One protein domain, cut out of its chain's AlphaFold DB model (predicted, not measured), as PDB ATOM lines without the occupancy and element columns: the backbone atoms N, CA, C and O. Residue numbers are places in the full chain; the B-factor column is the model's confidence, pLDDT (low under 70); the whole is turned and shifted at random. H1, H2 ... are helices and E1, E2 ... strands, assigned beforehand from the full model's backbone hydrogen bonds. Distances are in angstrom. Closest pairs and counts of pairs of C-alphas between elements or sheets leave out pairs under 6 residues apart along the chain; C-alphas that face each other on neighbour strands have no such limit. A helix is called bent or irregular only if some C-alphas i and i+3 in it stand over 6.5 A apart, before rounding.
ATOM      1  N   GLN A  48     180.877 158.271 210.234       67.50
ATOM      2  CA  GLN A  48     182.163 158.645 210.826       67.50
ATOM      3  C   GLN A  48     183.220 158.972 209.765       67.50
ATOM      4  O   GLN A  48     184.152 159.729 210.021       67.50
ATOM      5  N   ASN A  49     183.086 158.439 208.557       71.88
ATOM      6  CA  ASN A  49     183.958 158.713 207.425       71.88
ATOM      7  C   ASN A  49     183.545 159.964 206.652       71.88
ATOM      8  O   ASN A  49     184.269 160.367 205.745       71.88
ATOM      9  N   HIS A  50     182.439 160.623 207.008       79.94
ATOM     10  CA  HIS A  50     182.081 161.906 206.422       79.94
ATOM     11  C   HIS A  50     183.224 162.919 206.601       79.94
ATOM     12  O   HIS A  50     183.863 162.999 207.654       79.94
ATOM     13  N   SER A  51     183.480 163.720 205.563       77.88
ATOM     14  CA  SER A  51     184.650 164.610 205.473       77.88
ATOM     15  C   SER A  51     184.839 165.539 206.684       77.88
ATOM     16  O   SER A  51     185.969 165.800 207.100       77.88
ATOM     17  N   VAL A  52     183.738 165.999 207.291       83.12
ATOM     18  CA  VAL A  52     183.753 166.846 208.494       83.12
ATOM     19  C   VAL A  52     184.288 166.085 209.709       83.12
ATOM     20  O   VAL A  52     185.160 166.598 210.414       83.12
ATOM     21  N   GLN A  53     183.804 164.862 209.942       89.00
ATOM     22  CA  GLN A  53     184.247 164.035 211.064       89.00
ATOM     23  C   GLN A  53     185.686 163.555 210.848       89.00
ATOM     24  O   GLN A  53     186.507 163.658 211.754       89.00
ATOM     25  N   LEU A  54     186.037 163.155 209.624       91.25
ATOM     26  CA  LEU A  54     187.410 162.806 209.258       91.25
ATOM     27  C   LEU A  54     188.392 163.953 209.549       91.25
ATOM     28  O   LEU A  54     189.439 163.731 210.153       91.25
ATOM     29  N   LYS A  55     188.050 165.193 209.169       93.38
ATOM     30  CA  LYS A  55     188.871 166.371 209.483       93.38
ATOM     31  C   LYS A  55     189.045 166.549 210.991       93.38
ATOM     32  O   LYS A  55     190.154 166.827 211.443       93.38
ATOM     33  N   LYS A  56     187.969 166.397 211.768       94.56
ATOM     34  CA  LYS A  56     188.020 166.491 213.232       94.56
ATOM     35  C   LYS A  56     188.961 165.438 213.823       94.56
ATOM     36  O   LYS A  56     189.823 165.797 214.622       94.56
ATOM     37  N   ASP A  57     188.867 164.197 213.364       94.88
ATOM     38  CA  ASP A  57     189.704 163.099 213.852       94.88
ATOM     39  C   ASP A  57     191.179 163.293 213.478       94.88
ATOM     40  O   ASP A  57     192.062 163.027 214.288       94.88
ATOM     41  N   ILE A  58     191.476 163.849 212.295       96.44
ATOM     42  CA  ILE A  58     192.848 164.237 211.926       96.44
ATOM     43  C   ILE A  58     193.383 165.321 212.878       96.44
ATOM     44  O   ILE A  58     194.538 165.260 213.303       96.44
ATOM     45  N   LEU A  59     192.567 166.314 213.245       95.81
ATOM     46  CA  LEU A  59     192.969 167.356 214.199       95.81
ATOM     47  C   LEU A  59     193.179 166.794 215.613       95.81
ATOM     48  O   LEU A  59     194.083 167.238 216.322       95.81
ATOM     49  N   GLU A  60     192.371 165.824 216.035       96.62
ATOM     50  CA  GLU A  60     192.552 165.111 217.304       96.62
ATOM     51  C   GLU A  60     193.824 164.261 217.292       96.62
ATOM     52  O   GLU A  60     194.627 164.365 218.223       96.62
ATOM     53  N   LEU A  61     194.093 163.547 216.196       97.25
ATOM     54  CA  LEU A  61     195.338 162.814 215.985       97.25
ATOM     55  C   LEU A  61     196.563 163.732 216.087       97.25
ATOM     56  O   LEU A  61     197.554 163.387 216.729       97.25
ATOM     57  N   GLN A  62     196.506 164.927 215.497       95.69
ATOM     58  CA  GLN A  62     197.588 165.906 215.617       95.69
ATOM     59  C   GLN A  62     197.856 166.306 217.075       95.69
ATOM     60  O   GLN A  62     199.014 166.483 217.450       95.69
ATOM     61  N   ARG A  63     196.813 166.440 217.908       94.62
ATOM     62  CA  ARG A  63     196.970 166.716 219.348       94.62
ATOM     63  C   ARG A  63     197.532 165.503 220.087       94.62
ATOM     64  O   ARG A  63     198.408 165.667 220.932       94.62
ATOM     65  N   ALA A  64     197.070 164.297 219.754       95.75
ATOM     66  CA  ALA A  64     197.574 163.053 220.332       95.75
ATOM     67  C   ALA A  64     199.072 162.857 220.039       95.75
ATOM     68  O   ALA A  64     199.838 162.559 220.955       95.75
ATOM     69  N   LEU A  65     199.511 163.127 218.801       95.94
ATOM     70  CA  LEU A  65     200.926 163.149 218.411       95.94
ATOM     71  C   LEU A  65     201.735 164.117 219.278       95.94
ATOM     72  O   LEU A  65     202.777 163.751 219.821       95.94
ATOM     73  N   GLU A  66     201.242 165.345 219.434       93.50
ATOM     74  CA  GLU A  66     201.876 166.383 220.247       93.50
ATOM     75  C   GLU A  66     201.969 165.995 221.734       93.50
ATOM     76  O   GLU A  66     202.985 166.283 222.378       93.50
ATOM     77  N   ASN A  67     200.953 165.321 222.275       93.12
ATOM     78  CA  ASN A  67     200.948 164.820 223.649       93.12
ATOM     79  C   ASN A  67     201.921 163.650 223.835       93.12
ATOM     80  O   ASN A  67     202.663 163.626 224.817       93.12
ATOM     81  N   TYR A  68     201.985 162.728 222.872       95.69
ATOM     82  CA  TYR A  68     202.857 161.554 222.918       95.69
ATOM     83  C   TYR A  68     204.352 161.910 222.881       95.69
ATOM     84  O   TYR A  68     205.165 161.349 223.624       95.69
ATOM     85  N   VAL A  69     204.739 162.898 222.065       92.56
ATOM     86  CA  VAL A  69     206.118 163.430 222.080       92.56
ATOM     87  C   VAL A  69     206.396 164.329 223.288       92.56
ATOM     88  O   VAL A  69     207.544 164.701 223.523       92.56
ATOM     89  N   THR A  70     205.367 164.604 224.096       85.06
ATOM     90  CA  THR A  70     205.345 165.423 225.313       85.06
ATOM     91  C   THR A  70     205.508 166.932 225.086       85.06
ATOM     92  O   THR A  70     205.862 167.418 224.013       85.06
ATOM     93  N   SER A  71     205.250 167.717 226.138       72.94
ATOM     94  CA  SER A  71     205.392 169.177 226.118       72.94
ATOM     95  C   SER A  71     206.836 169.679 226.225       72.94
ATOM     96  O   SER A  71     207.048 170.878 226.059       72.94
ATOM     97  N   LEU A  72     207.806 168.794 226.502       76.19
ATOM     98  CA  LEU A  72     209.232 169.110 226.650       76.19
ATOM     99  C   LEU A  72     209.505 170.377 227.496       76.19
ATOM    100  O   LEU A  72     210.405 171.130 227.148       76.19
ATOM    101  N   LYS A  73     208.743 170.696 228.556       72.50
ATOM    102  CA  LYS A  73     208.958 171.939 229.339       72.50
ATOM    103  C   LYS A  73     210.222 171.854 230.231       72.50
ATOM    104  O   LYS A  73     210.574 170.753 230.641       72.50
ATOM    105  N   PRO A  74     210.869 172.990 230.581       56.94
ATOM    106  CA  PRO A  74     212.152 173.021 231.308       56.94
ATOM    107  C   PRO A  74     212.161 172.411 232.720       56.94
ATOM    108  O   PRO A  74     213.226 172.048 233.195       56.94
ATOM    109  N   ASN A  75     210.997 172.259 233.363       59.59
ATOM    110  CA  ASN A  75     210.863 171.732 234.733       59.59
ATOM    111  C   ASN A  75     210.218 170.343 234.766       59.59
ATOM    112  O   ASN A  75     209.588 169.962 235.747       59.59
ATOM    113  N   ILE A  76     210.266 169.637 233.643       65.06
ATOM    114  CA  ILE A  76     209.749 168.283 233.542       65.06
ATOM    115  C   ILE A  76     210.954 167.356 233.537       65.06
ATOM    116  O   ILE A  76     211.948 167.658 232.877       65.06
ATOM    117  N   ASP A  77     210.832 166.223 234.221       75.25
ATOM    118  CA  ASP A  77     211.774 165.104 234.246       75.25
ATOM    119  C   ASP A  77     211.925 164.413 232.877       75.25
ATOM    120  O   ASP A  77     211.756 163.204 232.736       75.25
ATOM    121  N   ILE A  78     212.208 165.188 231.829       82.62
ATOM    122  CA  ILE A  78     212.437 164.732 230.463       82.62
ATOM    123  C   ILE A  78     213.827 165.175 230.032       82.62
ATOM    124  O   ILE A  78     214.098 166.364 229.861       82.62
ATOM    125  N   ASN A  79     214.693 164.197 229.800       87.75
ATOM    126  CA  ASN A  79     216.016 164.409 229.242       87.75
ATOM    127  C   ASN A  79     215.974 164.206 227.720       87.75
ATOM    128  O   ASN A  79     215.484 163.183 227.243       87.75
ATOM    129  N   ILE A  80     216.474 165.179 226.959       91.06
ATOM    130  CA  ILE A  80     216.552 165.101 225.498       91.06
ATOM    131  C   ILE A  80     217.930 164.606 225.097       91.06
ATOM    132  O   ILE A  80     218.946 165.209 225.441       91.06
ATOM    133  N   ASN A  81     217.965 163.550 224.292       93.25
ATOM    134  CA  ASN A  81     219.198 163.085 223.686       93.25
ATOM    135  C   ASN A  81     219.529 163.942 222.458       93.25
ATOM    136  O   ASN A  81     219.159 163.622 221.328       93.25
ATOM    137  N   ILE A  82     220.221 165.057 222.693       93.06
ATOM    138  CA  ILE A  82     220.549 166.060 221.667       93.06
ATOM    139  C   ILE A  82     221.311 165.442 220.489       93.06
ATOM    140  O   ILE A  82     221.059 165.800 219.341       93.06
ATOM    141  N   LYS A  83     222.199 164.473 220.749       95.00
ATOM    142  CA  LYS A  83     222.975 163.793 219.705       95.00
ATOM    143  C   LYS A  83     222.063 163.064 218.715       95.00
ATOM    144  O   LYS A  83     222.166 163.297 217.513       95.00
ATOM    145  N   GLU A  84     221.167 162.219 219.217       96.38
ATOM    146  CA  GLU A  84     220.246 161.446 218.371       96.38
ATOM    147  C   GLU A  84     219.227 162.351 217.671       96.38
ATOM    148  O   GLU A  84     218.905 162.146 216.501       96.38
ATOM    149  N   VAL A  85     218.776 163.413 218.346       95.88
ATOM    150  CA  VAL A  85     217.911 164.427 217.731       95.88
ATOM    151  C   VAL A  85     218.625 165.136 216.576       95.88
ATOM    152  O   VAL A  85     218.044 165.256 215.504       95.88
ATOM    153  N   ASN A  86     219.887 165.544 216.726       95.88
ATOM    154  CA  ASN A  86     220.643 166.184 215.642       95.88
ATOM    155  C   ASN A  86     220.896 165.247 214.452       95.88
ATOM    156  O   ASN A  86     220.891 165.700 213.308       95.88
ATOM    157  N   ILE A  87     221.088 163.945 214.690       96.19
ATOM    158  CA  ILE A  87     221.158 162.948 213.608       96.19
ATOM    159  C   ILE A  87     219.835 162.928 212.834       96.19
ATOM    160  O   ILE A  87     219.840 163.001 211.605       96.19
ATOM    161  N   LEU A  88     218.708 162.895 213.544       95.81
ATOM    162  CA  LEU A  88     217.374 162.883 212.950       95.81
ATOM    163  C   LEU A  88     217.057 164.175 212.175       95.81
ATOM    164  O   LEU A  88     216.487 164.124 211.089       95.81
ATOM    165  N   ILE A  89     217.477 165.333 212.687       95.31
ATOM    166  CA  ILE A  89     217.347 166.630 212.003       95.31
ATOM    167  C   ILE A  89     218.075 166.604 210.653       95.31
ATOM    168  O   ILE A  89     217.491 166.958 209.629       95.31
ATOM    169  N   LYS A  90     219.314 166.096 210.633       94.94
ATOM    170  CA  LYS A  90     220.102 165.944 209.400       94.94
ATOM    171  C   LYS A  90     219.458 164.959 208.420       94.94
ATOM    172  O   LYS A  90     219.469 165.218 207.221       94.94
ATOM    173  N   GLN A  91     218.858 163.867 208.906       94.25
ATOM    174  CA  GLN A  91     218.121 162.912 208.062       94.25
ATOM    175  C   GLN A  91     216.927 163.555 207.343       94.25
ATOM    176  O   GLN A  91     216.589 163.139 206.238       94.25
ATOM    177  N   TYR A  92     216.308 164.579 207.935       93.75
ATOM    178  CA  TYR A  92     215.229 165.343 207.304       93.75
ATOM    179  C   TYR A  92     215.712 166.506 206.426       93.75
ATOM    180  O   TYR A  92     214.884 167.237 205.888       93.75
ATOM    181  N   GLY A  93     217.028 166.662 206.241       91.31
ATOM    182  CA  GLY A  93     217.619 167.702 205.393       91.31
ATOM    183  C   GLY A  93     217.668 169.092 206.032       91.31
ATOM    184  O   GLY A  93     218.076 170.047 205.374       91.31
ATOM    185  N   CYS A  94     217.288 169.217 207.305       92.19
ATOM    186  CA  CYS A  94     217.352 170.469 208.046       92.19
ATOM    187  C   CYS A  94     218.811 170.830 208.370       92.19
ATOM    188  O   CYS A  94     219.598 169.977 208.791       92.19
ATOM    189  N   LYS A  95     219.173 172.109 208.220       88.12
ATOM    190  CA  LYS A  95     220.534 172.613 208.510       88.12
ATOM    191  C   LYS A  95     220.743 172.998 209.974       88.12
ATOM    192  O   LYS A  95     221.874 173.226 210.395       88.12
ATOM    193  N   LYS A  96     219.654 173.103 210.733       88.12
ATOM    194  CA  LYS A  96     219.663 173.510 212.132       88.12
ATOM    195  C   LYS A  96     220.456 172.531 212.995       88.12
ATOM    196  O   LYS A  96     220.354 171.320 212.825       88.12
ATOM    197  N   GLU A  97     221.192 173.057 213.964       90.25
ATOM    198  CA  GLU A  97     221.870 172.262 214.984       90.25
ATOM    199  C   GLU A  97     221.338 172.651 216.363       90.25
ATOM    200  O   GLU A  97     221.304 173.826 216.726       90.25
ATOM    201  N   ILE A  98     220.870 171.659 217.118       90.44
ATOM    202  CA  ILE A  98     220.399 171.842 218.488       90.44
ATOM    203  C   ILE A  98     221.593 171.723 219.426       90.44
ATOM    204  O   ILE A  98     222.323 170.731 219.389       90.44
ATOM    205  N   VAL A  99     221.750 172.709 220.304       89.06
ATOM    206  CA  VAL A  99     222.793 172.738 221.334       89.06
ATOM    207  C   VAL A  99     222.162 172.819 222.731       89.06
ATOM    208  O   VAL A  99     221.054 173.352 222.861       89.06
ATOM    209  N   PRO A 100     222.810 172.279 223.782       83.62
ATOM    210  CA  PRO A 100     222.261 172.272 225.142       83.62
ATOM    211  C   PRO A 100     221.883 173.661 225.674       83.62
ATOM    212  O   PRO A 100     220.912 173.796 226.417       83.62
ATOM    213  N   GLU A 101     222.633 174.689 225.276       82.12
ATOM    214  CA  GLU A 101     222.496 176.067 225.750       82.12
ATOM    215  C   GLU A 101     221.274 176.777 225.147       82.12
ATOM    216  O   GLU A 101     220.767 177.733 225.731       82.12
ATOM    217  N   ASN A 102     220.776 176.305 223.997       80.44
ATOM    218  CA  ASN A 102     219.627 176.876 223.298       80.44
ATOM    219  C   ASN A 102     218.749 175.774 222.685       80.44
ATOM    220  O   ASN A 102     218.754 175.512 221.480       80.44
ATOM    221  N   LEU A 103     217.989 175.102 223.551       85.06
ATOM    222  CA  LEU A 103     217.040 174.071 223.145       85.06
ATOM    223  C   LEU A 103     215.806 174.700 222.492       85.06
ATOM    224  O   LEU A 103     214.867 175.112 223.183       85.06
ATOM    225  N   ASP A 104     215.753 174.676 221.161       89.56
ATOM    226  CA  ASP A 104     214.524 174.959 220.422       89.56
ATOM    227  C   ASP A 104     213.525 173.801 220.587       89.56
ATOM    228  O   ASP A 104     213.418 172.878 219.776       89.56
ATOM    229  N   ARG A 105     212.800 173.832 221.706       89.88
ATOM    230  CA  ARG A 105     211.811 172.815 222.083       89.88
ATOM    231  C   ARG A 105     210.681 172.686 221.054       89.88
ATOM    232  O   ARG A 105     210.349 171.542 220.742       89.88
ATOM    233  N   PRO A 106     210.090 173.774 220.510       91.69
ATOM    234  CA  PRO A 106     209.144 173.668 219.399       91.69
ATOM    235  C   PRO A 106     209.705 172.886 218.209       91.69
ATOM    236  O   PRO A 106     209.023 172.001 217.691       91.69
ATOM    237  N   PHE A 107     210.957 173.152 217.828       93.44
ATOM    238  CA  PHE A 107     211.596 172.464 216.714       93.44
ATOM    239  C   PHE A 107     211.818 170.980 216.993       93.44
ATOM    240  O   PHE A 107     211.366 170.132 216.224       93.44
ATOM    241  N   ILE A 108     212.414 170.652 218.143       94.56
ATOM    242  CA  ILE A 108     212.613 169.264 218.586       94.56
ATOM    243  C   ILE A 108     211.272 168.522 218.609       94.56
ATOM    244  O   ILE A 108     211.166 167.403 218.117       94.56
ATOM    245  N   LYS A 109     210.213 169.157 219.119       94.06
ATOM    246  CA  LYS A 109     208.874 168.568 219.159       94.06
ATOM    247  C   LYS A 109     208.330 168.263 217.763       94.06
ATOM    248  O   LYS A 109     207.706 167.218 217.578       94.06
ATOM    249  N   GLY A 110     208.540 169.148 216.789       95.38
ATOM    250  CA  GLY A 110     208.189 168.896 215.387       95.38
ATOM    251  C   GLY A 110     208.960 167.703 214.816       95.38
ATOM    252  O   GLY A 110     208.360 166.783 214.266       95.38
ATOM    253  N   VAL A 111     210.274 167.655 215.040       96.56
ATOM    254  CA  VAL A 111     211.150 166.551 214.606       96.56
ATOM    255  C   VAL A 111     210.673 165.206 215.163       96.56
ATOM    256  O   VAL A 111     210.534 164.237 214.416       96.56
ATOM    257  N   LEU A 112     210.356 165.150 216.460       97.50
ATOM    258  CA  LEU A 112     209.858 163.931 217.098       97.50
ATOM    259  C   LEU A 112     208.475 163.523 216.576       97.50
ATOM    260  O   LEU A 112     208.249 162.336 216.368       97.50
ATOM    261  N   GLN A 113     207.566 164.471 216.316       97.69
ATOM    262  CA  GLN A 113     206.257 164.161 215.718       97.69
ATOM    263  C   GLN A 113     206.418 163.543 214.328       97.69
ATOM    264  O   GLN A 113     205.798 162.516 214.044       97.69
ATOM    265  N   ARG A 114     207.301 164.114 213.492       97.25
ATOM    266  CA  ARG A 114     207.617 163.561 212.168       97.25
ATOM    267  C   ARG A 114     208.160 162.139 212.283       97.25
ATOM    268  O   ARG A 114     207.724 161.268 211.534       97.25
ATOM    269  N   LYS A 115     209.065 161.886 213.237       97.62
ATOM    270  CA  LYS A 115     209.635 160.549 213.466       97.62
ATOM    271  C   LYS A 115     208.591 159.533 213.897       97.62
ATOM    272  O   LYS A 115     208.596 158.432 213.361       97.62
ATOM    273  N   VAL A 116     207.692 159.899 214.810       97.94
ATOM    274  CA  VAL A 116     206.602 159.015 215.240       97.94
ATOM    275  C   VAL A 116     205.728 158.623 214.054       97.94
ATOM    276  O   VAL A 116     205.537 157.437 213.807       97.94
ATOM    277  N   LEU A 117     205.255 159.601 213.276       97.19
ATOM    278  CA  LEU A 117     204.394 159.333 212.125       97.19
ATOM    279  C   LEU A 117     205.104 158.464 211.073       97.19
ATOM    280  O   LEU A 117     204.541 157.478 210.604       97.19
ATOM    281  N   HIS A 118     206.365 158.780 210.763       95.75
ATOM    282  CA  HIS A 118     207.187 157.995 209.839       95.75
ATOM    283  C   HIS A 118     207.366 156.551 210.323       95.75
ATOM    284  O   HIS A 118     207.219 155.616 209.541       95.75
ATOM    285  N   GLN A 119     207.635 156.354 211.617       96.75
ATOM    286  CA  GLN A 119     207.836 155.022 212.182       96.75
ATOM    287  C   GLN A 119     206.570 154.164 212.101       96.75
ATOM    288  O   GLN A 119     206.649 152.974 211.805       96.75
ATOM    289  N   ILE A 120     205.398 154.766 212.316       96.00
ATOM    290  CA  ILE A 120     204.116 154.066 212.185       96.00
ATOM    291  C   ILE A 120     203.877 153.641 210.728       96.00
ATOM    292  O   ILE A 120     203.452 152.512 210.477       96.00
ATOM    293  N   PHE A 121     204.210 154.500 209.758       93.38
ATOM    294  CA  PHE A 121     204.149 154.138 208.338       93.38
ATOM    295  C   PHE A 121     205.120 153.000 207.977       93.38
ATOM    296  O   PHE A 121     204.757 152.105 207.212       93.38
ATOM    297  N   GLU A 122     206.318 152.967 208.567       92.38
ATOM    298  CA  GLU A 122     207.261 151.854 208.391       92.38
ATOM    299  C   GLU A 122     206.738 150.535 208.973       92.38
ATOM    300  O   GLU A 122     206.846 149.491 208.321       92.38
ATOM    301  N   PHE A 123     206.140 150.561 210.172       89.69
ATOM    302  CA  PHE A 123     205.545 149.364 210.778       89.69
ATOM    303  C   PHE A 123     204.500 148.736 209.861       89.69
ATOM    304  O   PHE A 123     204.494 147.519 209.684       89.69
ATOM    305  N   LEU A 124     203.674 149.553 209.209       80.44
ATOM    306  CA  LEU A 124     202.674 149.084 208.255       80.44
ATOM    307  C   LEU A 124     203.286 148.494 206.977       80.44
ATOM    308  O   LEU A 124     202.820 147.470 206.470       80.44
ATOM    309  N   GLY A 125     204.353 149.109 206.462       76.69
ATOM    310  CA  GLY A 125     205.106 148.563 205.330       76.69
ATOM    311  C   GLY A 125     205.651 147.159 205.613       76.69
ATOM    312  O   GLY A 125     205.727 146.322 204.710       76.69
ATOM    313  N   ASN A 126     205.980 146.879 206.876       72.31
ATOM    314  CA  ASN A 126     206.391 145.555 207.331       72.31
ATOM    315  C   ASN A 126     205.203 144.644 207.663       72.31
ATOM    316  O   ASN A 126     205.285 143.460 207.358       72.31
ATOM    317  N   TYR A 127     204.090 145.175 208.180       71.44
ATOM    318  CA  TYR A 127     202.853 144.427 208.451       71.44
ATOM    319  C   TYR A 127     202.378 143.628 207.230       71.44
ATOM    320  O   TYR A 127     202.127 142.434 207.338       71.44
ATOM    321  N   ARG A 128     202.405 144.236 206.033       63.19
ATOM    322  CA  ARG A 128     202.072 143.564 204.757       63.19
ATOM    323  C   ARG A 128     202.934 142.338 204.425       63.19
ATOM    324  O   ARG A 128     202.583 141.572 203.528       63.19
ATOM    325  N   LYS A 129     204.089 142.176 205.076       63.19
ATOM    326  CA  LYS A 129     205.017 141.056 204.863       63.19
ATOM    327  C   LYS A 129     204.752 139.886 205.813       63.19
ATOM    328  O   LYS A 129     205.194 138.781 205.512       63.19
ATOM    329  N   TYR A 130     204.041 140.105 206.920       58.25
ATOM    330  CA  TYR A 130     203.676 139.046 207.860       58.25
ATOM    331  C   TYR A 130     202.428 138.328 207.336       58.25
ATOM    332  O   TYR A 130     201.346 138.903 207.281       58.25
ATOM    333  N   LYS A 131     202.609 137.084 206.882       54.84
ATOM    334  CA  LYS A 131     201.556 136.237 206.295       54.84
ATOM    335  C   LYS A 131     201.115 135.084 207.200       54.84
ATOM    336  O   LYS A 131     200.348 134.238 206.750       54.84
ATOM    337  N   GLU A 132     201.617 135.007 208.427       50.91
ATOM    338  CA  GLU A 132     201.363 133.861 209.299       50.91
ATOM    339  C   GLU A 132     200.436 134.229 210.466       50.91
ATOM    340  O   GLU A 132     200.700 135.174 211.204       50.91
ATOM    341  N   GLU A 133     199.362 133.429 210.547       50.44
ATOM    342  CA  GLU A 133     198.384 133.221 211.628       50.44
ATOM    343  C   GLU A 133     197.537 134.426 212.050       50.44
ATOM    344  O   GLU A 133     198.034 135.301 212.730       50.44
ATOM    345  N   GLU A 134     196.245 134.432 211.676       52.56
ATOM    346  CA  GLU A 134     195.091 135.191 212.235       52.56
ATOM    347  C   GLU A 134     195.194 136.722 212.451       52.56
ATOM    348  O   GLU A 134     194.173 137.384 212.626       52.56
ATOM    349  N   PHE A 135     196.377 137.325 212.356       57.69
ATOM    350  CA  PHE A 135     196.666 138.731 212.640       57.69
ATOM    351  C   PHE A 135     196.684 139.596 211.378       57.69
ATOM    352  O   PHE A 135     197.153 140.734 211.432       57.69
ATOM    353  N   SER A 136     196.224 139.055 210.245       73.44
ATOM    354  CA  SER A 136     196.344 139.640 208.905       73.44
ATOM    355  C   SER A 136     195.014 140.000 208.248       73.44
ATOM    356  O   SER A 136     195.044 140.414 207.091       73.44
ATOM    357  N   LEU A 137     193.864 139.872 208.926       87.12
ATOM    358  CA  LEU A 137     192.551 140.061 208.290       87.12
ATOM    359  C   LEU A 137     192.440 141.415 207.578       87.12
ATOM    360  O   LEU A 137     191.974 141.476 206.444       87.12
ATOM    361  N   GLU A 138     192.927 142.492 208.190       90.19
ATOM    362  CA  GLU A 138     192.975 143.821 207.582       90.19
ATOM    363  C   GLU A 138     193.794 143.834 206.285       90.19
ATOM    364  O   GLU A 138     193.376 144.420 205.286       90.19
ATOM    365  N   SER A 139     194.954 143.170 206.285       86.06
ATOM    366  CA  SER A 139     195.831 143.057 205.115       86.06
ATOM    367  C   SER A 139     195.228 142.163 204.027       86.06
ATOM    368  O   SER A 139     195.332 142.478 202.841       86.06
ATOM    369  N   ASP A 140     194.580 141.064 204.410       88.19
ATOM    370  CA  ASP A 140     193.937 140.134 203.484       88.19
ATOM    371  C   ASP A 140     192.728 140.782 202.809       88.19
ATOM    372  O   ASP A 140     192.581 140.687 201.586       88.19
ATOM    373  N   ILE A 141     191.917 141.521 203.574       91.94
ATOM    374  CA  ILE A 141     190.813 142.322 203.043       91.94
ATOM    375  C   ILE A 141     191.354 143.416 202.109       91.94
ATOM    376  O   ILE A 141     190.875 143.497 200.982       91.94
ATOM    377  N   ASP A 142     192.366 144.211 202.500       89.94
ATOM    378  CA  ASP A 142     192.965 145.256 201.634       89.94
ATOM    379  C   ASP A 142     193.484 144.664 200.313       89.94
ATOM    380  O   ASP A 142     193.218 145.190 199.230       89.94
ATOM    381  N   SER A 143     194.189 143.533 200.383       89.50
ATOM    382  CA  SER A 143     194.738 142.843 199.213       89.50
ATOM    383  C   SER A 143     193.638 142.342 198.273       89.50
ATOM    384  O   SER A 143     193.654 142.634 197.073       89.50
ATOM    385  N   LYS A 144     192.636 141.635 198.814       93.44
ATOM    386  CA  LYS A 144     191.524 141.083 198.026       93.44
ATOM    387  C   LYS A 144     190.606 142.166 197.474       93.44
ATOM    388  O   LYS A 144     190.124 142.031 196.350       93.44
ATOM    389  N   ALA A 145     190.424 143.261 198.204       94.06
ATOM    390  CA  ALA A 145     189.706 144.431 197.725       94.06
ATOM    391  C   ALA A 145     190.384 145.026 196.492       94.06
ATOM    392  O   ALA A 145     189.734 145.204 195.468       94.06
ATOM    393  N   ARG A 146     191.700 145.263 196.537       92.25
ATOM    394  CA  ARG A 146     192.454 145.797 195.387       92.25
ATOM    395  C   ARG A 146     192.369 144.887 194.165       92.25
ATOM    396  O   ARG A 146     192.217 145.378 193.048       92.25
ATOM    397  N   GLU A 147     192.458 143.573 194.364       95.44
ATOM    398  CA  GLU A 147     192.282 142.589 193.293       95.44
ATOM    399  C   GLU A 147     190.888 142.707 192.657       95.44
ATOM    400  O   GLU A 147     190.771 142.851 191.438       95.44
ATOM    401  N   LEU A 148     189.837 142.725 193.482       95.62
ATOM    402  CA  LEU A 148     188.453 142.838 193.031       95.62
ATOM    403  C   LEU A 148     188.176 144.163 192.307       95.62
ATOM    404  O   LEU A 148     187.578 144.150 191.234       95.62
ATOM    405  N   LEU A 149     188.635 145.293 192.849       94.00
ATOM    406  CA  LEU A 149     188.455 146.618 192.245       94.00
ATOM    407  C   LEU A 149     189.079 146.678 190.844       94.00
ATOM    408  O   LEU A 149     188.427 147.111 189.897       94.00
ATOM    409  N   ASN A 150     190.288 146.131 190.677       93.38
ATOM    410  CA  ASN A 150     190.932 146.029 189.367       93.38
ATOM    411  C   ASN A 150     190.144 145.146 188.386       93.38
ATOM    412  O   ASN A 150     190.073 145.453 187.194       93.38
ATOM    413  N   LEU A 151     189.567 144.036 188.860       94.06
ATOM    414  CA  LEU A 151     188.727 143.171 188.028       94.06
ATOM    415  C   LEU A 151     187.441 143.882 187.598       94.06
ATOM    416  O   LEU A 151     187.081 143.789 186.426       94.06
ATOM    417  N   ILE A 152     186.788 144.615 188.504       91.38
ATOM    418  CA  ILE A 152     185.572 145.386 188.211       91.38
ATOM    419  C   ILE A 152     185.864 146.486 187.197       91.38
ATOM    420  O   ILE A 152     185.148 146.590 186.207       91.38
ATOM    421  N   LYS A 153     186.948 147.243 187.388       89.81
ATOM    422  CA  LYS A 153     187.381 148.276 186.445       89.81
ATOM    423  C   LYS A 153     187.614 147.712 185.045       89.81
ATOM    424  O   LYS A 153     187.070 148.190 184.057       89.81
ATOM    425  N   ARG A 154     188.374 146.618 184.947       90.31
ATOM    426  CA  ARG A 154     188.604 145.946 183.660       90.31
ATOM    427  C   ARG A 154     187.308 145.411 183.060       90.31
ATOM    428  O   ARG A 154     187.147 145.425 181.843       90.31
ATOM    429  N   PHE A 155     186.401 144.895 183.884       89.62
ATOM    430  CA  PHE A 155     185.105 144.408 183.428       89.62
ATOM    431  C   PHE A 155     184.260 145.548 182.840       89.62
ATOM    432  O   PHE A 155     183.740 145.382 181.738       89.62
ATOM    433  N   SER A 156     184.188 146.703 183.510       86.88
ATOM    434  CA  SER A 156     183.423 147.866 183.044       86.88
ATOM    435  C   SER A 156     184.016 148.503 181.780       86.88
ATOM    436  O   SER A 156     183.267 148.929 180.907       86.88
ATOM    437  N   GLU A 157     185.342 148.506 181.626       87.19
ATOM    438  CA  GLU A 157     186.021 149.067 180.448       87.19
ATOM    439  C   GLU A 157     185.971 148.152 179.209       87.19
ATOM    440  O   GLU A 157     186.041 148.631 178.078       87.19
ATOM    441  N   THR A 158     185.883 146.827 179.390       88.81
ATOM    442  CA  THR A 158     186.042 145.857 178.281       88.81
ATOM    443  C   THR A 158     184.746 145.231 177.780       88.81
ATOM    444  O   THR A 158     184.764 144.524 176.764       88.81
ATOM    445  N   ARG A 159     183.623 145.427 178.476       86.62
ATOM    446  CA  ARG A 159     182.324 144.839 178.117       86.62
ATOM    447  C   ARG A 159     181.357 145.919 177.661       86.62
ATOM    448  O   ARG A 159     181.273 146.985 178.252       86.62
ATOM    449  N   VAL A 160     180.622 145.628 176.588       83.50
ATOM    450  CA  VAL A 160     179.571 146.525 176.102       83.50
ATOM    451  C   VAL A 160     178.449 146.537 177.133       83.50
ATOM    452  O   VAL A 160     177.830 145.508 177.390       83.50
ATOM    453  N   GLY A 161     178.197 147.705 177.705       77.06
ATOM    454  CA  GLY A 161     177.136 147.961 178.664       77.06
ATOM    455  C   GLY A 161     176.841 149.456 178.697       77.06
ATOM    456  O   GLY A 161     177.720 150.277 178.439       77.06
ATOM    457  N   THR A 162     175.587 149.814 178.952       68.75
ATOM    458  CA  THR A 162     175.140 151.213 179.063       68.75
ATOM    459  C   THR A 162     174.665 151.548 180.474       68.75
ATOM    460  O   THR A 162     174.090 152.611 180.681       68.75
ATOM    461  N   ASP A 163     174.830 150.639 181.439       71.88
ATOM    462  CA  ASP A 163     174.394 150.878 182.805       71.88
ATOM    463  C   ASP A 163     175.396 151.777 183.540       71.88
ATOM    464  O   ASP A 163     176.585 151.489 183.664       71.88
ATOM    465  N   GLU A 164     174.895 152.901 184.047       74.00
ATOM    466  CA  GLU A 164     175.684 153.844 184.847       74.00
ATOM    467  C   GLU A 164     176.135 153.229 186.186       74.00
ATOM    468  O   GLU A 164     177.104 153.684 186.789       74.00
ATOM    469  N   VAL A 165     175.472 152.156 186.636       75.50
ATOM    470  CA  VAL A 165     175.771 151.452 187.893       75.50
ATOM    471  C   VAL A 165     177.152 150.796 187.846       75.50
ATOM    472  O   VAL A 165     177.931 150.968 188.781       75.50
ATOM    473  N   SER A 166     177.505 150.114 186.753       75.69
ATOM    474  CA  SER A 166     178.831 149.500 186.593       75.69
ATOM    475  C   SER A 166     179.972 150.520 186.608       75.69
ATOM    476  O   SER A 166     181.080 150.179 187.021       75.69
ATOM    477  N   LYS A 167     179.718 151.779 186.220       75.31
ATOM    478  CA  LYS A 167     180.731 152.850 186.247       75.31
ATOM    479  C   LYS A 167     181.064 153.316 187.664       75.31
ATOM    480  O   LYS A 167     182.195 153.707 187.921       75.31
ATOM    481  N   VAL A 168     180.096 153.264 188.582       85.06
ATOM    482  CA  VAL A 168     180.272 153.687 189.986       85.06
ATOM    483  C   VAL A 168     180.474 152.514 190.949       85.06
ATOM    484  O   VAL A 168     180.827 152.726 192.108       85.06
ATOM    485  N   ALA A 169     180.285 151.274 190.487       87.19
ATOM    486  CA  ALA A 169     180.411 150.067 191.302       87.19
ATOM    487  C   ALA A 169     181.789 149.943 191.971       87.19
ATOM    488  O   ALA A 169     181.861 149.621 193.156       87.19
ATOM    489  N   GLU A 170     182.868 150.250 191.240       90.25
ATOM    490  CA  GLU A 170     184.234 150.262 191.782       90.25
ATOM    491  C   GLU A 170     184.338 151.199 192.994       90.25
ATOM    492  O   GLU A 170     184.814 150.799 194.057       90.25
ATOM    493  N   ILE A 171     183.820 152.424 192.864       90.94
ATOM    494  CA  ILE A 171     183.845 153.434 193.924       90.94
ATOM    495  C   ILE A 171     183.079 152.935 195.148       90.94
ATOM    496  O   ILE A 171     183.619 152.941 196.251       90.94
ATOM    497  N   LYS A 172     181.848 152.445 194.974       90.19
ATOM    498  CA  LYS A 172     181.012 152.031 196.113       90.19
ATOM    499  C   LYS A 172     181.567 150.813 196.840       90.19
ATOM    500  O   LYS A 172     181.540 150.772 198.065       90.19
ATOM    501  N   ILE A 173     182.101 149.840 196.104       92.50
ATOM    502  CA  ILE A 173     182.723 148.653 196.699       92.50
ATOM    503  C   ILE A 173     183.975 149.051 197.481       92.50
ATOM    504  O   ILE A 173     184.153 148.603 198.613       92.50
ATOM    505  N   ARG A 174     184.804 149.946 196.928       95.00
ATOM    506  CA  ARG A 174     185.947 150.527 197.641       95.00
ATOM    507  C   ARG A 174     185.483 151.186 198.940       95.00
ATOM    508  O   ARG A 174     185.994 150.841 200.001       95.00
ATOM    509  N   GLN A 175     184.497 152.079 198.869       93.75
ATOM    510  CA  GLN A 175     183.969 152.789 200.036       93.75
ATOM    511  C   GLN A 175     183.498 151.833 201.131       93.75
ATOM    512  O   GLN A 175     183.974 151.939 202.254       93.75
ATOM    513  N   GLN A 176     182.654 150.855 200.796       91.81
ATOM    514  CA  GLN A 176     182.113 149.901 201.768       91.81
ATOM    515  C   GLN A 176     183.202 149.063 202.444       91.81
ATOM    516  O   GLN A 176     183.176 148.859 203.657       91.81
ATOM    517  N   ILE A 177     184.182 148.577 201.677       95.06
ATOM    518  CA  ILE A 177     185.266 147.769 202.239       95.06
ATOM    519  C   ILE A 177     186.120 148.607 203.196       95.06
ATOM    520  O   ILE A 177     186.388 148.187 204.326       95.06
ATOM    521  N   TYR A 178     186.545 149.795 202.763       94.94
ATOM    522  CA  TYR A 178     187.418 150.641 203.570       94.94
ATOM    523  C   TYR A 178     186.685 151.333 204.727       94.94
ATOM    524  O   TYR A 178     187.326 151.666 205.719       94.94
ATOM    525  N   GLU A 179     185.360 151.475 204.669       92.75
ATOM    526  CA  GLU A 179     184.525 151.876 205.803       92.75
ATOM    527  C   GLU A 179     184.555 150.808 206.905       92.75
ATOM    528  O   GLU A 179     184.816 151.120 208.069       92.75
ATOM    529  N   ILE A 180     184.380 149.528 206.549       93.00
ATOM    530  CA  ILE A 180     184.475 148.415 207.508       93.00
ATOM    531  C   ILE A 180     185.864 148.384 208.156       93.00
ATOM    532  O   ILE A 180     185.971 148.294 209.383       93.00
ATOM    533  N   LEU A 181     186.924 148.498 207.349       93.50
ATOM    534  CA  LEU A 181     188.301 148.542 207.844       93.50
ATOM    535  C   LEU A 181     188.576 149.796 208.686       93.50
ATOM    536  O   LEU A 181     189.232 149.706 209.719       93.50
ATOM    537  N   GLY A 182     188.045 150.956 208.307       91.94
ATOM    538  CA  GLY A 182     188.175 152.196 209.070       91.94
ATOM    539  C   GLY A 182     187.513 152.115 210.445       91.94
ATOM    540  O   GLY A 182     188.074 152.606 211.425       91.94
ATOM    541  N   ASN A 183     186.364 151.442 210.527       89.44
ATOM    542  CA  ASN A 183     185.582 151.318 211.755       89.44
ATOM    543  C   ASN A 183     186.109 150.208 212.682       89.44
ATOM    544  O   ASN A 183     186.091 150.359 213.905       89.44
ATOM    545  N   ARG A 184     186.568 149.079 212.122       90.81
ATOM    546  CA  ARG A 184     186.933 147.876 212.897       90.81
ATOM    547  C   ARG A 184     188.400 147.475 212.827       90.81
ATOM    548  O   ARG A 184     188.848 146.765 213.720       90.81
ATOM    549  N   GLY A 185     189.142 147.911 211.817       91.19
ATOM    550  CA  GLY A 185     190.527 147.494 211.616       91.19
ATOM    551  C   GLY A 185     191.391 147.833 212.826       91.19
ATOM    552  O   GLY A 185     191.283 148.927 213.387       91.19
ATOM    553  N   PHE A 186     192.222 146.891 213.260       91.62
ATOM    554  CA  PHE A 186     193.084 147.010 214.434       91.62
ATOM    555  C   PHE A 186     192.340 147.265 215.763       91.62
ATOM    556  O   PHE A 186     192.928 147.778 216.725       91.62
ATOM    557  N   SER A 187     191.036 146.964 215.828       92.75
ATOM    558  CA  SER A 187     190.308 146.866 217.101       92.75
ATOM    559  C   SER A 187     190.843 145.707 217.939       92.75
ATOM    560  O   SER A 187     191.513 144.811 217.431       92.75
ATOM    561  N   ASP A 188     190.519 145.722 219.226       92.12
ATOM    562  CA  ASP A 188     190.820 144.608 220.119       92.12
ATOM    563  C   ASP A 188     190.136 143.318 219.629       92.12
ATOM    564  O   ASP A 188     189.040 143.343 219.059       92.12
ATOM    565  N   ILE A 189     190.824 142.192 219.810       89.12
ATOM    566  CA  ILE A 189     190.434 140.876 219.314       89.12
ATOM    567  C   ILE A 189     189.577 140.194 220.378       89.12
ATOM    568  O   ILE A 189     189.967 140.089 221.541       89.12
ATOM    569  N   ILE A 190     188.407 139.714 219.961       88.31
ATOM    570  CA  ILE A 190     187.501 138.943 220.813       88.31
ATOM    571  C   ILE A 190     187.876 137.467 220.680       88.31
ATOM    572  O   ILE A 190     187.728 136.881 219.608       88.31
ATOM    573  N   SER A 191     188.339 136.866 221.772       83.56
ATOM    574  CA  SER A 191     188.590 135.427 221.874       83.56
ATOM    575  C   SER A 191     187.474 134.738 222.669       83.56
ATOM    576  O   SER A 191     186.602 135.390 223.241       83.56
ATOM    577  N   PHE A 192     187.497 133.402 222.741       80.06
ATOM    578  CA  PHE A 192     186.519 132.638 223.532       80.06
ATOM    579  C   PHE A 192     186.551 132.980 225.034       80.06
ATOM    580  O   PHE A 192     185.569 132.757 225.736       80.06
ATOM    581  N   GLN A 193     187.685 133.479 225.532       82.31
ATOM    582  CA  GLN A 193     187.932 133.668 226.963       82.31
ATOM    583  C   GLN A 193     187.882 135.141 227.375       82.31
ATOM    584  O   GLN A 193     187.386 135.437 228.459       82.31
ATOM    585  N   ASP A 194     188.377 136.047 226.527       89.44
ATOM    586  CA  ASP A 194     188.426 137.485 226.815       89.44
ATOM    587  C   ASP A 194     188.617 138.335 225.542       89.44
ATOM    588  O   ASP A 194     188.892 137.815 224.455       89.44
ATOM    589  N   THR A 195     188.507 139.654 225.684       92.81
ATOM    590  CA  THR A 195     188.930 140.641 224.685       92.81
ATOM    591  C   THR A 195     190.355 141.093 224.989       92.81
ATOM    592  O   THR A 195     190.640 141.544 226.095       92.81
ATOM    593  N   HIS A 196     191.255 141.009 224.011       90.56
ATOM    594  CA  HIS A 196     192.642 141.441 224.179       90.56
ATOM    595  C   HIS A 196     193.075 142.409 223.083       90.56
ATOM    596  O   HIS A 196     192.543 142.414 221.975       90.56
ATOM    597  N   ILE A 197     194.079 143.231 223.384       91.31
ATOM    598  CA  ILE A 197     194.634 144.178 222.419       91.31
ATOM    599  C   ILE A 197     195.105 143.459 221.150       91.31
ATOM    600  O   ILE A 197     195.666 142.362 221.202       91.31
ATOM    601  N   HIS A 198     194.894 144.097 220.001       91.50
ATOM    602  CA  HIS A 198     195.380 143.595 218.723       91.50
ATOM    603  C   HIS A 198     196.903 143.392 218.759       91.50
ATOM    604  O   HIS A 198     197.650 144.341 219.010       91.50
ATOM    605  N   ASN A 199     197.383 142.187 218.440       88.25
ATOM    606  CA  ASN A 199     198.796 141.818 218.611       88.25
ATOM    607  C   ASN A 199     199.755 142.758 217.872       88.25
ATOM    608  O   ASN A 199     200.723 143.245 218.456       88.25
ATOM    609  N   PHE A 200     199.453 143.105 216.615       89.88
ATOM    610  CA  PHE A 200     200.255 144.086 215.873       89.88
ATOM    611  C   PHE A 200     200.318 145.456 216.567       89.88
ATOM    612  O   PHE A 200     201.384 146.069 216.606       89.88
ATOM    613  N   ILE A 201     199.207 145.929 217.144       93.25
ATOM    614  CA  ILE A 201     199.145 147.215 217.847       93.25
ATOM    615  C   ILE A 201     199.938 147.148 219.150       93.25
ATOM    616  O   ILE A 201     200.677 148.078 219.459       93.25
ATOM    617  N   TYR A 202     199.838 146.036 219.879       92.62
ATOM    618  CA  TYR A 202     200.619 145.804 221.087       92.62
ATOM    619  C   TYR A 202     202.124 145.834 220.801       92.62
ATOM    620  O   TYR A 202     202.841 146.652 221.378       92.62
ATOM    621  N   HIS A 203     202.598 145.003 219.866       91.56
ATOM    622  CA  HIS A 203     204.020 144.919 219.531       91.56
ATOM    623  C   HIS A 203     204.555 146.226 218.944       91.56
ATOM    624  O   HIS A 203     205.610 146.702 219.362       91.56
ATOM    625  N   SER A 204     203.808 146.848 218.028       93.56
ATOM    626  CA  SER A 204     204.195 148.138 217.448       93.56
ATOM    627  C   SER A 204     204.199 149.249 218.496       93.56
ATOM    628  O   SER A 204     205.045 150.133 218.436       93.56
ATOM    629  N   GLY A 205     203.294 149.203 219.480       96.06
ATOM    630  CA  GLY A 205     203.253 150.147 220.595       96.06
ATOM    631  C   GLY A 205     204.502 150.071 221.468       96.06
ATOM    632  O   GLY A 205     205.124 151.101 221.730       96.06
ATOM    633  N   GLN A 206     204.909 148.858 221.857       95.94
ATOM    634  CA  GLN A 206     206.150 148.639 222.610       95.94
ATOM    635  C   GLN A 206     207.371 149.115 221.813       95.94
ATOM    636  O   GLN A 206     208.150 149.932 222.304       95.94
ATOM    637  N   ALA A 207     207.479 148.699 220.548       96.56
ATOM    638  CA  ALA A 207     208.577 149.100 219.672       96.56
ATOM    639  C   ALA A 207     208.636 150.625 219.471       96.56
ATOM    640  O   ALA A 207     209.715 151.218 219.498       96.56
ATOM    641  N   LEU A 208     207.483 151.286 219.303       97.62
ATOM    642  CA  LEU A 208     207.426 152.740 219.166       97.62
ATOM    643  C   LEU A 208     207.970 153.427 220.416       97.62
ATOM    644  O   LEU A 208     208.787 154.333 220.283       97.62
ATOM    645  N   ASN A 209     207.558 152.981 221.607       97.31
ATOM    646  CA  ASN A 209     208.034 153.517 222.881       97.31
ATOM    647  C   ASN A 209     209.549 153.345 223.042       97.31
ATOM    648  O   ASN A 209     210.239 154.302 223.394       97.31
ATOM    649  N   GLU A 210     210.094 152.173 222.715       96.62
ATOM    650  CA  GLU A 210     211.538 151.913 222.748       96.62
ATOM    651  C   GLU A 210     212.326 152.838 221.812       96.62
ATOM    652  O   GLU A 210     213.297 153.466 222.238       96.62
ATOM    653  N   ILE A 211     211.879 152.987 220.561       96.81
ATOM    654  CA  ILE A 211     212.482 153.905 219.581       96.81
ATOM    655  C   ILE A 211     212.438 155.338 220.111       96.81
ATOM    656  O   ILE A 211     213.418 156.079 220.079       96.81
ATOM    657  N   MET A 212     211.294 155.729 220.653       96.44
ATOM    658  CA  MET A 212     211.059 157.057 221.189       96.44
ATOM    659  C   MET A 212     211.911 157.386 222.419       96.44
ATOM    660  O   MET A 212     212.310 158.548 222.578       96.44
ATOM    661  N   ASN A 213     212.246 156.378 223.226       94.38
ATOM    662  CA  ASN A 213     213.129 156.492 224.384       94.38
ATOM    663  C   ASN A 213     214.594 156.796 224.003       94.38
ATOM    664  O   ASN A 213     215.353 157.293 224.837       94.38
ATOM    665  N   GLN A 214     214.991 156.580 222.742       95.56
ATOM    666  CA  GLN A 214     216.324 156.948 222.240       95.56
ATOM    667  C   GLN A 214     216.500 158.467 222.119       95.56
ATOM    668  O   GLN A 214     217.599 158.984 222.331       95.56
ATOM    669  N   TYR A 215     215.415 159.183 221.807       94.75
ATOM    670  CA  TYR A 215     215.431 160.628 221.567       94.75
ATOM    671  C   TYR A 215     215.025 161.449 222.794       94.75
ATOM    672  O   TYR A 215     215.537 162.550 223.004       94.75
ATOM    673  N   ARG A 216     214.098 160.930 223.612       92.00
ATOM    674  CA  ARG A 216     213.664 161.561 224.867       92.00
ATOM    675  C   ARG A 216     213.546 160.503 225.959       92.00
ATOM    676  O   ARG A 216     212.909 159.482 225.745       92.00
ATOM    677  N   ARG A 217     214.084 160.765 227.143       90.50
ATOM    678  CA  ARG A 217     213.937 159.899 228.314       90.50
ATOM    679  C   ARG A 217     213.046 160.579 229.340       90.50
ATOM    680  O   ARG A 217     213.391 161.658 229.811       90.50
ATOM    681  N   ILE A 218     211.927 159.946 229.680       91.12
ATOM    682  CA  ILE A 218     211.020 160.384 230.747       91.12
ATOM    683  C   ILE A 218     211.468 159.683 232.035       91.12
ATOM    684  O   ILE A 218     211.429 158.454 232.102       91.12
ATOM    685  N   ASN A 219     211.971 160.436 233.016       88.75
ATOM    686  CA  ASN A 219     212.472 159.867 234.272       88.75
ATOM    687  C   ASN A 219     211.352 159.654 235.296       88.75
ATOM    688  O   ASN A 219     211.452 158.731 236.100       88.75
ATOM    689  N   ASP A 220     210.301 160.476 235.252       90.38
ATOM    690  CA  ASP A 220     209.113 160.271 236.079       90.38
ATOM    691  C   ASP A 220     208.338 159.029 235.613       90.38
ATOM    692  O   ASP A 220     207.943 158.929 234.448       90.38
ATOM    693  N   VAL A 221     208.157 158.061 236.515       91.19
ATOM    694  CA  VAL A 221     207.619 156.731 236.184       91.19
ATOM    695  C   VAL A 221     206.127 156.788 235.869       91.19
ATOM    696  O   VAL A 221     205.688 156.141 234.920       91.19
ATOM    697  N   GLU A 222     205.354 157.567 236.628       91.75
ATOM    698  CA  GLU A 222     203.908 157.703 236.418       91.75
ATOM    699  C   GLU A 222     203.629 158.323 235.051       91.75
ATOM    700  O   GLU A 222     202.966 157.716 234.209       91.75
ATOM    701  N   ARG A 223     204.265 159.458 234.758       89.94
ATOM    702  CA  ARG A 223     204.171 160.118 233.459       89.94
ATOM    703  C   ARG A 223     204.690 159.255 232.319       89.94
ATOM    704  O   ARG A 223     204.147 159.312 231.216       89.94
ATOM    705  N   LYS A 224     205.770 158.499 232.535       91.94
ATOM    706  CA  LYS A 224     206.276 157.571 231.521       91.94
ATOM    707  C   LYS A 224     205.186 156.565 231.156       91.94
ATOM    708  O   LYS A 224     204.892 156.425 229.974       91.94
ATOM    709  N   ASN A 225     204.552 155.947 232.150       93.00
ATOM    710  CA  ASN A 225     203.466 154.995 231.927       93.00
ATOM    711  C   ASN A 225     202.273 155.650 231.212       93.00
ATOM    712  O   ASN A 225     201.770 155.084 230.244       93.00
ATOM    713  N   GLU A 226     201.862 156.855 231.622       93.06
ATOM    714  CA  GLU A 226     200.786 157.611 230.960       93.06
ATOM    715  C   GLU A 226     201.089 157.878 229.479       93.06
ATOM    716  O   GLU A 226     200.243 157.669 228.614       93.06
ATOM    717  N   VAL A 227     202.311 158.326 229.166       93.19
ATOM    718  CA  VAL A 227     202.724 158.624 227.787       93.19
ATOM    719  C   VAL A 227     202.858 157.345 226.961       93.19
ATOM    720  O   VAL A 227     202.422 157.316 225.810       93.19
ATOM    721  N   GLU A 228     203.441 156.284 227.518       94.88
ATOM    722  CA  GLU A 228     203.648 155.012 226.819       94.88
ATOM    723  C   GLU A 228     202.322 154.296 226.503       94.88
ATOM    724  O   GLU A 228     202.227 153.632 225.467       94.88
ATOM    725  N   GLN A 229     201.274 154.502 227.313       95.44
ATOM    726  CA  GLN A 229     199.908 154.030 227.038       95.44
ATOM    727  C   GLN A 229     199.242 154.720 225.836       95.44
ATOM    728  O   GLN A 229     198.302 154.170 225.262       95.44
ATOM    729  N   LEU A 230     199.732 155.889 225.404       96.38
ATOM    730  CA  LEU A 230     199.208 156.566 224.214       96.38
ATOM    731  C   LEU A 230     199.675 155.909 222.909       96.38
ATOM    732  O   LEU A 230     199.013 156.083 221.887       96.38
ATOM    733  N   ALA A 231     200.783 155.158 222.909       97.12
ATOM    734  CA  ALA A 231     201.349 154.600 221.679       97.12
ATOM    735  C   ALA A 231     200.389 153.648 220.937       97.12
ATOM    736  O   ALA A 231     200.180 153.861 219.741       97.12
ATOM    737  N   PRO A 232     199.741 152.657 221.587       96.19
ATOM    738  CA  PRO A 232     198.760 151.793 220.924       96.19
ATOM    739  C   PRO A 232     197.589 152.558 220.292       96.19
ATOM    740  O   PRO A 232     197.187 152.259 219.167       96.19
ATOM    741  N   ILE A 233     197.061 153.559 221.003       95.88
ATOM    742  CA  ILE A 233     195.944 154.398 220.544       95.88
ATOM    743  C   ILE A 233     196.380 155.186 219.310       95.88
ATOM    744  O   ILE A 233     195.739 155.126 218.265       95.88
ATOM    745  N   LEU A 234     197.533 155.844 219.411       97.38
ATOM    746  CA  LEU A 234     198.098 156.654 218.347       97.38
ATOM    747  C   LEU A 234     198.364 155.844 217.072       97.38
ATOM    748  O   LEU A 234     198.024 156.288 215.979       97.38
ATOM    749  N   ILE A 235     198.954 154.652 217.205       96.44
ATOM    750  CA  ILE A 235     199.193 153.751 216.073       96.44
ATOM    751  C   ILE A 235     197.865 153.396 215.407       96.44
ATOM    752  O   ILE A 235     197.736 153.544 214.195       96.44
ATOM    753  N   ARG A 236     196.863 152.978 216.188       95.50
ATOM    754  CA  ARG A 236     195.542 152.615 215.666       95.50
ATOM    755  C   ARG A 236     194.901 153.768 214.888       95.50
ATOM    756  O   ARG A 236     194.429 153.549 213.772       95.50
ATOM    757  N   ASP A 237     194.928 154.978 215.438       96.25
ATOM    758  CA  ASP A 237     194.323 156.158 214.812       96.25
ATOM    759  C   ASP A 237     195.027 156.535 213.507       96.25
ATOM    760  O   ASP A 237     194.364 156.761 212.493       96.25
ATOM    761  N   VAL A 238     196.367 156.532 213.495       96.62
ATOM    762  CA  VAL A 238     197.151 156.776 212.276       96.62
ATOM    763  C   VAL A 238     196.789 155.757 211.198       96.62
ATOM    764  O   VAL A 238     196.506 156.145 210.068       96.62
ATOM    765  N   LEU A 239     196.764 154.465 211.525       93.75
ATOM    766  CA  LEU A 239     196.491 153.418 210.539       93.75
ATOM    767  C   LEU A 239     195.068 153.505 209.991       93.75
ATOM    768  O   LEU A 239     194.877 153.466 208.776       93.75
ATOM    769  N   ARG A 240     194.069 153.686 210.860       94.25
ATOM    770  CA  ARG A 240     192.675 153.835 210.428       94.25
ATOM    771  C   ARG A 240     192.504 155.043 209.524       94.25
ATOM    772  O   ARG A 240     191.941 154.908 208.442       94.25
ATOM    773  N   ILE A 241     193.002 156.206 209.941       95.69
ATOM    774  CA  ILE A 241     192.858 157.447 209.177       95.69
ATOM    775  C   ILE A 241     193.587 157.326 207.841       95.69
ATOM    776  O   ILE A 241     192.953 157.394 206.789       95.69
ATOM    777  N   PHE A 242     194.904 157.119 207.878       94.94
ATOM    778  CA  PHE A 242     195.744 157.242 206.691       94.94
ATOM    779  C   PHE A 242     195.609 156.068 205.722       94.94
ATOM    780  O   PHE A 242     195.835 156.256 204.528       94.94
ATOM    781  N   TRP A 243     195.245 154.875 206.201       91.00
ATOM    782  CA  TRP A 243     195.230 153.673 205.367       91.00
ATOM    783  C   TRP A 243     193.848 153.197 204.954       91.00
ATOM    784  O   TRP A 243     193.734 152.515 203.940       91.00
ATOM    785  N   PHE A 244     192.801 153.546 205.705       93.56
ATOM    786  CA  PHE A 244     191.443 153.102 205.399       93.56
ATOM    787  C   PHE A 244     190.521 154.282 205.121       93.56
ATOM    788  O   PHE A 244     190.013 154.413 204.013       93.56
ATOM    789  N   ARG A 245     190.358 155.196 206.078       94.62
ATOM    790  CA  ARG A 245     189.314 156.232 206.029       94.62
ATOM    791  C   ARG A 245     189.541 157.283 204.939       94.62
ATOM    792  O   ARG A 245     188.577 157.747 204.331       94.62
ATOM    793  N   LEU A 246     190.797 157.617 204.619       94.69
ATOM    794  CA  LEU A 246     191.101 158.435 203.434       94.69
ATOM    795  C   LEU A 246     190.662 157.733 202.137       94.69
ATOM    796  O   LEU A 246     190.079 158.372 201.265       94.69
ATOM    797  N   ILE A 247     190.831 156.411 202.051       93.62
ATOM    798  CA  ILE A 247     190.385 155.575 200.921       93.62
ATOM    799  C   ILE A 247     188.865 155.348 200.945       93.62
ATOM    800  O   ILE A 247     188.352 154.578 200.147       93.62
ATOM    801  N   VAL A 248     188.095 156.012 201.808       93.56
ATOM    802  CA  VAL A 248     186.624 156.044 201.709       93.56
ATOM    803  C   VAL A 248     186.152 157.299 200.963       93.56
ATOM    804  O   VAL A 248     185.075 157.313 200.373       93.56
ATOM    805  N   GLN A 249     186.954 158.365 200.902       91.69
ATOM    806  CA  GLN A 249     186.510 159.585 200.222       91.69
ATOM    807  C   GLN A 249     186.435 159.386 198.700       91.69
ATOM    808  O   GLN A 249     187.100 158.513 198.131       91.69
ATOM    809  N   GLU A 250     185.622 160.209 198.040       89.31
ATOM    810  CA  GLU A 250     185.536 160.305 196.580       89.31
ATOM    811  C   GLU A 250     185.551 161.790 196.157       89.31
ATOM    812  O   GLU A 250     184.656 162.540 196.570       89.31
ATOM    813  N   PRO A 251     186.574 162.268 195.415       89.00
ATOM    814  CA  PRO A 251     187.826 161.567 195.101       89.00
ATOM    815  C   PRO A 251     188.651 161.199 196.346       89.00
ATOM    816  O   PRO A 251     188.438 161.767 197.424       89.00
ATOM    817  N   VAL A 252     189.578 160.246 196.196       92.44
ATOM    818  CA  VAL A 252     190.512 159.825 197.256       92.44
ATOM    819  C   VAL A 252     191.534 160.943 197.516       92.44
ATOM    820  O   VAL A 252     192.093 161.459 196.550       92.44
ATOM    821  N   PRO A 253     191.805 161.340 198.775       93.69
ATOM    822  CA  PRO A 253     192.741 162.409 199.082       93.69
ATOM    823  C   PRO A 253     194.189 161.952 198.965       93.69
ATOM    824  O   PRO A 253     194.538 160.808 199.256       93.69
TER     825      PRO A 253
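AT A GLANCE: This is residues 48 to 253 of the 316 residues of an uncharacterized protein of Rhizophagus sp. MUCL 43196 (UniProt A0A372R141). Helices H3, H6 and H8 pack together as a core, with H1 along H8, and a long helical hairpin, H4 and H5, reaches away as an arm, H5 overlapping the end of H8. At the end away from this arm lie the small antiparallel pair E1 and E2 and the shorter helices H2 and H7. The printed part has 206 residues, with eight named helices and two named strands in the order H1 E1 H2 H3 H4 H5 H6 E2 H7 H8; the class is mostly helix. It is loose, with a radius of gyration of the C-alphas of 20.7 A, and only just elongated, spanning 72 by 48 by 31 A.

IN THESE COORDINATES: H1, residues 51 to 68, begins at C-alpha 51 (184.650, 164.610, 205.473) and is 25.4 A long. E1 is residues 78 to 80 and H2 residues 82 to 91. H3, residues 105 to 127, is 32.7 A long. H4, residues 137 to 158, is 31.2 A long and ends at C-alpha 158 (186.042, 145.857, 178.281). H5, residues 164 to 184, is 30.8 A long. H6, residues 199 to 215, is 25.3 A long. E2 is residues 216 to 218 and H7 residues 221 to 228. H8, residues 230 to 248, is 25.8 A long and ends at C-alpha 248 (186.624, 156.044, 201.709). H5 is irregular, with C-alphas 167 and 170 7.0 A apart; H8 is only just irregular, with C-alphas 243 and 246 6.6 A apart.

HOW THE PARTS SIT: H3 and H8 are the hubs, touching four helices each. They touch at a steep tilt of 66 degrees, closest at the C-alphas of Ile 120 and Ile 235, 6.3 A. H6 touches H8, closest at the C-alphas of Gly 205 and Pro 232, 4.8 A. H1 touches H8 at a shallow tilt of 25 degrees, opposite ways, closest at the C-alphas of Tyr 68 and Leu 230, 6.3 A. H1 and H7 only just touch, with 3 pairs of C-alphas within 8 A, closest at Tyr 68 and Val 227, 5.7 A. H2 touches H3, closest at the C-alphas of Ile 89 and Val 111, 6.7 A. E1 and E2 are antiparallel; N 79 and O 217 are 2.9 A apart, within hydrogen-bond range. H4 and H5 form a hairpin at 6 degrees, closest at the C-alphas of Leu 149 and Glu 170, 5.6 A. H5 touches H8 with residues 174 to 183 alone, closest at the C-alphas of Gln 175 and Val 248, 4.5 A. H4 and H8 are apart. Every O i to N i+4 pair is within hydrogen-bond range in H1, H2, H3, H4 and H7; H5 has 14 of 17, H6 11 of 13 and H8 13 of 15.

THE WHOLE: The two C-alphas farthest apart are those of Glu 101 and Val 160, 72.0 A, and residues 158 to 163 stand free. The printed part has no cut. The links H2 to H3 and H5 to H6 are long. The mean pLDDT of the printed part is 88.7; residues 48, 74 to 76, 128 to 135 and 162 are under 70.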